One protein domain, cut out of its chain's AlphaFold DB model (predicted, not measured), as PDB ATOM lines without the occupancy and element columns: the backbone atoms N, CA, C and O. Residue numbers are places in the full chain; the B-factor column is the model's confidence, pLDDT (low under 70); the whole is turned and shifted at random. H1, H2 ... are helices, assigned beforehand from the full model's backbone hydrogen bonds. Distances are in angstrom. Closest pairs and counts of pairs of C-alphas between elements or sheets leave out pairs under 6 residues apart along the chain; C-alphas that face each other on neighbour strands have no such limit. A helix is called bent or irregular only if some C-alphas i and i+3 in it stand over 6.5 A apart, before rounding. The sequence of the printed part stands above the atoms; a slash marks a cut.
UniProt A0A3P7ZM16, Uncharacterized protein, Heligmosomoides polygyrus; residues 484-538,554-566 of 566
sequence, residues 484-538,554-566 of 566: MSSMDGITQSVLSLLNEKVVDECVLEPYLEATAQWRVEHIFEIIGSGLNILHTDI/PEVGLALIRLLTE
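AT A GLANCE: This is residues 484 to 538 and 554 to 566 of the 566 residues of an uncharacterized protein of Heligmosomoides polygyrus (UniProt A0A3P7ZM16). A long helix, H2, folds sharply back on itself into a V of two arms, with H1 packed against the first arm, H2a, and H3 crossing the second arm, H2b, inside the opening of the V. H2b makes most of the length, while H1 runs almost parallel to it farther along the same axis. The printed part has 68 residues with three named helices, H1, H2 and H3 in that order, and no named strand; its class is all helix. The whole is compact by its radius of gyration of the C-alphas, 12.1 A, yet elongated in outline, spanning 41 by 22 by 20 A.

HOW THE PARTS SIT: Start with H1, residues 490 to 499, and go on over a tight link to H2, residues 505 to 538. By its hydrogen bonds H2 was assigned as one helix, but it is bent: C-alphas 518 and 521 are 9.2 A apart. Its arms are H2a, residues 505 to 518, and H2b, residues 521 to 538. H1 and H2a are a helical hairpin and touch, opposite ways at a steep tilt of 45 degrees; their closest C-alphas are those of Thr 491 and Trp 518, 7.1 A apart. H2a touches H2b with residues 512 to 516 alone, at a steep tilt of 49 degrees, opposite ways; look at the closest C-alphas, those of Ala 516 and Ile 523, 6.8 A apart. H1 and H2b are close but not clearly touching, the same way at a shallow tilt of 6 degrees. H3, residues 555 to 563, touches residues 526 to 534 of H2b, about perpendicular at 86 degrees; the closest C-alphas, of Gly 530 and Gly 557, are 4.0 A apart. H2a and H3 are near each other. In H1, H2b and H3 every O i to N i+4 pair is within hydrogen-bond range; in H2a 7 of 10 are.

IN THESE COORDINATES: Find C-alpha 490 at (-29.796, -33.945, 17.203); from there H1 runs 14.2 A to C-alpha 499. H2a measures 20.2 A and is itself irregular, with C-alphas 506 and 509 7.7 A apart. H2b begins at C-alpha 521, at (-30.438, -20.628, 7.806), and runs 25.9 A. H3 measures 12.5 A and ends at C-alpha 563, at (-12.826, -17.121, 10.485).

THE WHOLE: The C-alphas farthest apart are those of Ser 486 and Ile 538, 41.5 A. Residues 539 to 553 are not printed, and C-alphas 538 and 554 are 16.5 A apart across this cut. The mean pLDDT of the printed part is 76.4; look for values under 70 at residues 501 to 502, 537 to 538 and 554 to 566, the last being the chain's last residue.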
ATOM      1  N   MET A 484     -30.240 -34.100   6.087       85.44
ATOM      2  CA  MET A 484     -30.994 -33.414   7.142       85.44
ATOM      3  C   MET A 484     -32.106 -34.282   7.749       85.44
ATOM      4  O   MET A 484     -32.246 -34.332   8.967       85.44
ATOM      5  N   SER A 485     -32.845 -35.020   6.914       84.94
ATOM      6  CA  SER A 485     -33.958 -35.888   7.334       84.94
ATOM      7  C   SER A 485     -33.560 -36.982   8.329       84.94
ATOM      8  O   SER A 485     -34.416 -37.571   8.981       84.94
ATOM      9  N   SER A 486     -32.268 -37.287   8.450       84.44
ATOM     10  CA  SER A 486     -31.763 -38.303   9.376       84.44
ATOM     11  C   SER A 486     -31.367 -37.731  10.745       84.44
ATOM     12  O   SER A 486     -31.154 -38.504  11.688       84.44
ATOM     13  N   MET A 487     -31.294 -36.400  10.871       85.12
ATOM     14  CA  MET A 487     -30.701 -35.666  12.002       85.12
ATOM     15  C   MET A 487     -31.724 -34.929  12.879       85.12
ATOM     16  O   MET A 487     -31.359 -34.068  13.692       85.12
ATOM     17  N   ASP A 488     -33.002 -35.286  12.755       76.06
ATOM     18  CA  ASP A 488     -34.073 -34.763  13.601       76.06
ATOM     19  C   ASP A 488     -33.791 -35.051  15.088       76.06
ATOM     20  O   ASP A 488     -33.338 -36.132  15.469       76.06
ATOM     21  N   GLY A 489     -33.997 -34.044  15.943       77.25
ATOM     22  CA  GLY A 489     -33.664 -34.079  17.375       77.25
ATOM     23  C   GLY A 489     -32.208 -33.716  17.697       77.25
ATOM     24  O   GLY A 489     -31.978 -32.846  18.538       77.25
ATOM     25  N   ILE A 490     -31.221 -34.291  16.996       83.44
ATOM     26  CA  ILE A 490     -29.796 -33.945  17.203       83.44
ATOM     27  C   ILE A 490     -29.504 -32.525  16.741       83.44
ATOM     28  O   ILE A 490     -28.796 -31.802  17.437       83.44
ATOM     29  N   THR A 491     -30.095 -32.111  15.617       83.25
ATOM     30  CA  THR A 491     -29.923 -30.754  15.085       83.25
ATOM     31  C   THR A 491     -30.190 -29.717  16.177       83.25
ATOM     32  O   THR A 491     -29.323 -28.903  16.458       83.25
ATOM     33  N   GLN A 492     -31.318 -29.809  16.891       82.62
ATOM     34  CA  GLN A 492     -31.652 -28.870  17.973       82.62
ATOM     35  C   GLN A 492     -30.656 -28.918  19.141       82.62
ATOM     36  O   GLN A 492     -30.281 -27.874  19.668       82.62
ATOM     37  N   SER A 493     -30.177 -30.110  19.512       84.50
ATOM     38  CA  SER A 493     -29.136 -30.251  20.538       84.50
ATOM     39  C   SER A 493     -27.833 -29.563  20.127       84.50
ATOM     40  O   SER A 493     -27.208 -28.909  20.955       84.50
ATOM     41  N   VAL A 494     -27.421 -29.696  18.866       85.50
ATOM     42  CA  VAL A 494     -26.212 -29.058  18.329       85.50
ATOM     43  C   VAL A 494     -26.380 -27.541  18.256       85.50
ATOM     44  O   VAL A 494     -25.470 -26.812  18.648       85.50
ATOM     45  N   LEU A 495     -27.557 -27.057  17.846       81.44
ATOM     46  CA  LEU A 495     -27.864 -25.625  17.834       81.44
ATOM     47  C   LEU A 495     -27.830 -25.013  19.243       81.44
ATOM     48  O   LEU A 495     -27.293 -23.921  19.423       81.44
ATOM     49  N   SER A 496     -28.356 -25.706  20.257       81.88
ATOM     50  CA  SER A 496     -28.250 -25.264  21.657       81.88
ATOM     51  C   SER A 496     -26.788 -25.203  22.115       81.88
ATOM     52  O   SER A 496     -26.371 -24.174  22.641       81.88
ATOM     53  N   LEU A 497     -25.971 -26.225  21.819       82.50
ATOM     54  CA  LEU A 497     -24.542 -26.233  22.171       82.50
ATOM     55  C   LEU A 497     -23.763 -25.066  21.540       82.50
ATOM     56  O   LEU A 497     -22.936 -24.446  22.215       82.50
ATOM     57  N   LEU A 498     -24.042 -24.753  20.269       79.56
ATOM     58  CA  LEU A 498     -23.448 -23.615  19.558       79.56
ATOM     59  C   LEU A 498     -23.883 -22.271  20.161       79.56
ATOM     60  O   LEU A 498     -23.066 -21.367  20.307       79.56
ATOM     61  N   ASN A 499     -25.147 -22.139  20.567       72.75
ATOM     62  CA  ASN A 499     -25.654 -20.912  21.185       72.75
ATOM     63  C   ASN A 499     -25.153 -20.709  22.629       72.75
ATOM     64  O   ASN A 499     -24.938 -19.573  23.057       72.75
ATOM     65  N   GLU A 500     -24.938 -21.790  23.381       70.50
ATOM     66  CA  GLU A 500     -24.581 -21.756  24.807       70.50
ATOM     67  C   GLU A 500     -23.066 -21.680  25.088       70.50
ATOM     68  O   GLU A 500     -22.670 -21.633  26.254       70.50
ATOM     69  N   LYS A 501     -22.219 -21.595  24.049       65.12
ATOM     70  CA  LYS A 501     -20.738 -21.570  24.139       65.12
ATOM     71  C   LYS A 501     -20.130 -22.817  24.789       65.12
ATOM     72  O   LYS A 501     -19.176 -22.727  25.557       65.12
ATOM     73  N   VAL A 502     -20.694 -23.987  24.506       67.56
ATOM     74  CA  VAL A 502     -20.180 -25.257  25.050       67.56
ATOM     75  C   VAL A 502     -19.172 -25.911  24.091       67.56
ATOM     76  O   VAL A 502     -18.491 -26.860  24.463       67.56
ATOM     77  N   VAL A 503     -19.056 -25.398  22.862       75.62
ATOM     78  CA  VAL A 503     -18.171 -25.939  21.821       75.62
ATOM     79  C   VAL A 503     -16.819 -25.227  21.853       75.62
ATOM     80  O   VAL A 503     -16.760 -24.002  21.757       75.62
ATOM     81  N   ASP A 504     -15.744 -26.006  21.979       77.81
ATOM     82  CA  ASP A 504     -14.359 -25.535  21.890       77.81
ATOM     83  C   ASP A 504     -14.046 -25.036  20.467       77.81
ATOM     84  O   ASP A 504     -14.463 -25.653  19.481       77.81
ATOM     85  N   GLU A 505     -13.290 -23.940  20.348       77.06
ATOM     86  CA  GLU A 505     -12.834 -23.388  19.065       77.06
ATOM     87  C   GLU A 505     -12.121 -24.445  18.204       77.06
ATOM     88  O   GLU A 505     -12.322 -24.482  16.991       77.06
ATOM     89  N   CYS A 506     -11.377 -25.371  18.823       78.31
ATOM     90  CA  CYS A 506     -10.626 -26.422  18.126       78.31
ATOM     91  C   CYS A 506     -11.506 -27.416  17.349       78.31
ATOM     92  O   CYS A 506     -11.010 -28.117  16.468       78.31
ATOM     93  N   VAL A 507     -12.797 -27.515  17.681       82.69
ATOM     94  CA  VAL A 507     -13.757 -28.409  17.007       82.69
ATOM     95  C   VAL A 507     -14.931 -27.649  16.397       82.69
ATOM     96  O   VAL A 507     -15.880 -28.271  15.921       82.69
ATOM     97  N   LEU A 508     -14.878 -26.315  16.375       84.56
ATOM     98  CA  LEU A 508     -15.973 -25.476  15.899       84.56
ATOM     99  C   LEU A 508     -16.271 -25.699  14.409       84.56
ATOM    100  O   LEU A 508     -17.435 -25.811  14.034       84.56
ATOM    101  N   GLU A 509     -15.243 -25.823  13.567       85.25
ATOM    102  CA  GLU A 509     -15.392 -26.034  12.119       85.25
ATOM    103  C   GLU A 509     -16.264 -27.269  11.784       85.25
ATOM    104  O   GLU A 509     -17.289 -27.091  11.120       85.25
ATOM    105  N   PRO A 510     -15.991 -28.482  12.313       88.25
ATOM    106  CA  PRO A 510     -16.875 -29.635  12.132       88.25
ATOM    107  C   PRO A 510     -18.337 -29.407  12.533       88.25
ATOM    108  O   PRO A 510     -19.254 -29.898  11.870       88.25
ATOM    109  N   TYR A 511     -18.580 -28.666  13.619       88.62
ATOM    110  CA  TYR A 511     -19.936 -28.329  14.058       88.62
ATOM    111  C   TYR A 511     -20.636 -27.390  13.074       88.62
ATOM    112  O   TYR A 511     -21.829 -27.562  12.795       88.62
ATOM    113  N   LEU A 512     -19.908 -26.409  12.542       86.81
ATOM    114  CA  LEU A 512     -20.422 -25.463  11.559       86.81
ATOM    115  C   LEU A 512     -20.718 -26.151  10.229       86.81
ATOM    116  O   LEU A 512     -21.801 -25.950   9.688       86.81
ATOM    117  N   GLU A 513     -19.829 -27.011   9.733       87.69
ATOM    118  CA  GLU A 513     -20.079 -27.772   8.505       87.69
ATOM    119  C   GLU A 513     -21.323 -28.658   8.619       87.69
ATOM    120  O   GLU A 513     -22.168 -28.686   7.720       87.69
ATOM    121  N   ALA A 514     -21.463 -29.367   9.742       89.69
ATOM    122  CA  ALA A 514     -22.626 -30.202  10.001       89.69
ATOM    123  C   ALA A 514     -23.911 -29.373  10.060       89.69
ATOM    124  O   ALA A 514     -24.904 -29.693   9.406       89.69
ATOM    125  N   THR A 515     -23.865 -28.244  10.764       87.62
ATOM    126  CA  THR A 515     -24.996 -27.320  10.845       87.62
ATOM    127  C   THR A 515     -25.332 -26.722   9.481       87.62
ATOM    128  O   THR A 515     -26.509 -26.588   9.162       87.62
ATOM    129  N   ALA A 516     -24.344 -26.431   8.633       87.25
ATOM    130  CA  ALA A 516     -24.564 -25.906   7.288       87.25
ATOM    131  C   ALA A 516     -25.294 -26.929   6.415       87.25
ATOM    132  O   ALA A 516     -26.212 -26.576   5.674       87.25
ATOM    133  N   GLN A 517     -24.926 -28.205   6.549       88.75
ATOM    134  CA  GLN A 517     -25.576 -29.305   5.848       88.75
ATOM    135  C   GLN A 517     -27.021 -29.530   6.324       88.75
ATOM    136  O   GLN A 517     -27.879 -29.896   5.518       88.75
ATOM    137  N   TRP A 518     -27.302 -29.349   7.616       89.62
ATOM    138  CA  TRP A 518     -28.619 -29.650   8.181       89.62
ATOM    139  C   TRP A 518     -29.568 -28.454   8.174       89.62
ATOM    140  O   TRP A 518     -30.733 -28.619   7.838       89.62
ATOM    141  N   ARG A 519     -29.105 -27.259   8.557       86.12
ATOM    142  CA  ARG A 519     -29.882 -26.009   8.637       86.12
ATOM    143  C   ARG A 519     -28.992 -24.774   8.466       86.12
ATOM    144  O   ARG A 519     -28.709 -24.059   9.427       86.12
ATOM    145  N   VAL A 520     -28.623 -24.480   7.221       84.94
ATOM    146  CA  VAL A 520     -27.807 -23.302   6.865       84.94
ATOM    147  C   VAL A 520     -28.401 -21.970   7.342       84.94
ATOM    148  O   VAL A 520     -27.659 -21.083   7.749       84.94
ATOM    149  N   GLU A 521     -29.731 -21.841   7.363       85.19
ATOM    150  CA  GLU A 521     -30.438 -20.628   7.806       85.19
ATOM    151  C   GLU A 521     -30.023 -20.197   9.217       85.19
ATOM    152  O   GLU A 521     -29.804 -19.016   9.475       85.19
ATOM    153  N   HIS A 522     -29.806 -21.162  10.110       80.31
ATOM    154  CA  HIS A 522     -29.427 -20.876  11.488       80.31
ATOM    155  C   HIS A 522     -27.987 -20.361  11.614       80.31
ATOM    156  O   HIS A 522     -27.679 -19.584  12.513       80.31
ATOM    157  N   ILE A 523     -27.096 -20.735  10.689       80.00
ATOM    158  CA  ILE A 523     -25.750 -20.149  10.641       80.00
ATOM    159  C   ILE A 523     -25.850 -18.660  10.313       80.00
ATOM    160  O   ILE A 523     -25.173 -17.853  10.947       80.00
ATOM    161  N   PHE A 524     -26.727 -18.274   9.381       82.06
ATOM    162  CA  PHE A 524     -26.954 -16.862   9.077       82.06
ATOM    163  C   PHE A 524     -27.538 -16.097  10.269       82.06
ATOM    164  O   PHE A 524     -27.143 -14.955  10.497       82.06
ATOM    165  N   GLU A 525     -28.406 -16.719  11.070       81.88
ATOM    166  CA  GLU A 525     -28.909 -16.128  12.318       81.88
ATOM    167  C   GLU A 525     -27.786 -15.904  13.344       81.88
ATOM    168  O   GLU A 525     -27.692 -14.822  13.929       81.88
ATOM    169  N   ILE A 526     -26.892 -16.887  13.528       76.88
ATOM    170  CA  ILE A 526     -25.730 -16.778  14.426       76.88
ATOM    171  C   ILE A 526     -24.781 -15.664  13.956       76.88
ATOM    172  O   ILE A 526     -24.358 -14.834  14.767       76.88
ATOM    173  N   ILE A 527     -24.477 -15.602  12.653       78.56
ATOM    174  CA  ILE A 527     -23.639 -14.548  12.060       78.56
ATOM    175  C   ILE A 527     -24.304 -13.177  12.233       78.56
ATOM    176  O   ILE A 527     -23.657 -12.234  12.686       78.56
ATOM    177  N   GLY A 528     -25.598 -13.060  11.924       80.19
ATOM    178  CA  GLY A 528     -26.357 -11.816  12.061       80.19
ATOM    179  C   GLY A 528     -26.403 -11.313  13.506       80.19
ATOM    180  O   GLY A 528     -26.214 -10.124  13.759       80.19
ATOM    181  N   SER A 529     -26.571 -12.222  14.469       78.06
ATOM    182  CA  SER A 529     -26.474 -11.917  15.900       78.06
ATOM    183  C   SER A 529     -25.083 -11.385  16.275       78.06
ATOM    184  O   SER A 529     -24.978 -10.349  16.931       78.06
ATOM    185  N   GLY A 530     -24.013 -12.022  15.782       72.88
ATOM    186  CA  GLY A 530     -22.633 -11.561  15.974       72.88
ATOM    187  C   GLY A 530     -22.356 -10.175  15.377       72.88
ATOM    188  O   GLY A 530     -21.762  -9.324  16.040       72.88
ATOM    189  N   LEU A 531     -22.831  -9.914  14.155       78.62
ATOM    190  CA  LEU A 531     -22.681  -8.618  13.480       78.62
ATOM    191  C   LEU A 531     -23.403  -7.491  14.226       78.62
ATOM    192  O   LEU A 531     -22.851  -6.402  14.383       78.62
ATOM    193  N   ASN A 532     -24.609  -7.754  14.735       79.12
ATOM    194  CA  ASN A 532     -25.357  -6.785  15.536       79.12
ATOM    195  C   ASN A 532     -24.616  -6.418  16.831       79.12
ATOM    196  O   ASN A 532     -24.653  -5.261  17.256       79.12
ATOM    197  N   ILE A 533     -23.904  -7.370  17.441       72.81
ATOM    198  CA  ILE A 533     -23.075  -7.118  18.628       72.81
ATOM    199  C   ILE A 533     -21.888  -6.221  18.271       72.81
ATOM    200  O   ILE A 533     -21.713  -5.195  18.923       72.81
ATOM    201  N   LEU A 534     -21.140  -6.528  17.201       72.25
ATOM    202  CA  LEU A 534     -20.041  -5.666  16.734       72.25
ATOM    203  C   LEU A 534     -20.515  -4.244  16.454       72.25
ATOM    204  O   LEU A 534     -19.879  -3.282  16.871       72.25
ATOM    205  N   HIS A 535     -21.655  -4.105  15.777       76.19
ATOM    206  CA  HIS A 535     -22.239  -2.803  15.487       76.19
ATOM    207  C   HIS A 535     -22.590  -2.039  16.773       76.19
ATOM    208  O   HIS A 535     -22.365  -0.831  16.864       76.19
ATOM    209  N   THR A 536     -23.108  -2.732  17.791       73.12
ATOM    210  CA  THR A 536     -23.458  -2.136  19.089       73.12
ATOM    211  C   THR A 536     -22.211  -1.745  19.889       73.12
ATOM    212  O   THR A 536     -22.179  -0.654  20.457       73.12
ATOM    213  N   ASP A 537     -21.158  -2.562  19.881       69.00
ATOM    214  CA  ASP A 537     -19.882  -2.275  20.551       69.00
ATOM    215  C   ASP A 537     -19.139  -1.098  19.887       69.00
ATOM    216  O   ASP A 537     -18.637  -0.209  20.575       69.00
ATOM    217  N   ILE A 538     -19.149  -1.018  18.550       69.06
ATOM    218  CA  ILE A 538     -18.602   0.124  17.792       69.06
ATOM    219  C   ILE A 538     -19.398   1.406  18.086       69.06
ATOM    220  O   ILE A 538     -18.818   2.479  18.240       69.06
ATOM    221  N   PRO A 554     -23.772 -14.200  22.347       51.66
ATOM    222  CA  PRO A 554     -23.126 -15.261  21.564       51.66
ATOM    223  C   PRO A 554     -21.837 -14.809  20.846       51.66
ATOM    224  O   PRO A 554     -21.862 -14.306  19.729       51.66
ATOM    225  N   GLU A 555     -20.682 -15.057  21.473       59.09
ATOM    226  CA  GLU A 555     -19.327 -14.888  20.896       59.09
ATOM    227  C   GLU A 555     -19.044 -15.797  19.685       59.09
ATOM    228  O   GLU A 555     -18.133 -15.511  18.918       59.09
ATOM    229  N   VAL A 556     -19.841 -16.847  19.456       61.81
ATOM    230  CA  VAL A 556     -19.675 -17.753  18.303       61.81
ATOM    231  C   VAL A 556     -19.886 -17.023  16.975       61.81
ATOM    232  O   VAL A 556     -19.156 -17.275  16.021       61.81
ATOM    233  N   GLY A 557     -20.804 -16.051  16.923       61.69
ATOM    234  CA  GLY A 557     -20.960 -15.183  15.753       61.69
ATOM    235  C   GLY A 557     -19.711 -14.337  15.483       61.69
ATOM    236  O   GLY A 557     -19.327 -14.168  14.332       61.69
ATOM    237  N   LEU A 558     -19.021 -13.870  16.531       62.62
ATOM    238  CA  LEU A 558     -17.757 -13.130  16.413       62.62
ATOM    239  C   LEU A 558     -16.604 -14.031  15.950       62.62
ATOM    240  O   LEU A 558     -15.803 -13.606  15.121       62.62
ATOM    241  N   ALA A 559     -16.530 -15.266  16.455       64.12
ATOM    242  CA  ALA A 559     -15.551 -16.265  16.021       64.12
ATOM    243  C   ALA A 559     -15.745 -16.651  14.543       64.12
ATOM    244  O   ALA A 559     -14.778 -16.691  13.788       64.12
ATOM    245  N   LEU A 560     -16.996 -16.832  14.101       64.94
ATOM    246  CA  LEU A 560     -17.359 -17.022  12.691       64.94
ATOM    247  C   LEU A 560     -16.928 -15.841  11.814       64.94
ATOM    248  O   LEU A 560     -16.389 -16.045  10.734       64.94
ATOM    249  N   ILE A 561     -17.140 -14.605  12.272       65.44
ATOM    250  CA  ILE A 561     -16.726 -13.403  11.533       65.44
ATOM    251  C   ILE A 561     -15.197 -13.324  11.426       65.44
ATOM    252  O   ILE A 561     -14.693 -12.976  10.362       65.44
ATOM    253  N   ARG A 562     -14.450 -13.693  12.477       64.19
ATOM    254  CA  ARG A 562     -12.979 -13.796  12.428       64.19
ATOM    255  C   ARG A 562     -12.516 -14.850  11.421       64.19
ATOM    256  O   ARG A 562     -11.721 -14.525  10.552       64.19
ATOM    257  N   LEU A 563     -13.098 -16.050  11.457       63.03
ATOM    258  CA  LEU A 563     -12.826 -17.121  10.485       63.03
ATOM    259  C   LEU A 563     -13.133 -16.731   9.029       63.03
ATOM    260  O   LEU A 563     -12.528 -17.273   8.117       63.03
ATOM    261  N   LEU A 564     -14.088 -15.825   8.798       59.66
ATOM    262  CA  LEU A 564     -14.444 -15.330   7.461       59.66
ATOM    263  C   LEU A 564     -13.595 -14.132   6.995       59.66
ATOM    264  O   LEU A 564     -13.749 -13.702   5.852       59.66
ATOM    265  N   THR A 565     -12.778 -13.545   7.875       53.03
ATOM    266  CA  THR A 565     -11.979 -12.335   7.593       53.03
ATOM    267  C   THR A 565     -10.467 -12.571   7.580       53.03
ATOM    268  O   THR A 565      -9.743 -11.698   7.096       53.03
ATOM    269  N   GLU A 566     -10.006 -13.729   8.058       40.34
ATOM    270  CA  GLU A 566      -8.681 -14.314   7.783       40.34
ATOM    271  C   GLU A 566      -8.688 -15.092   6.459       40.34
ATOM    272  O   GLU A 566      -7.646 -15.059   5.760       40.34
TER     273      GLU A 566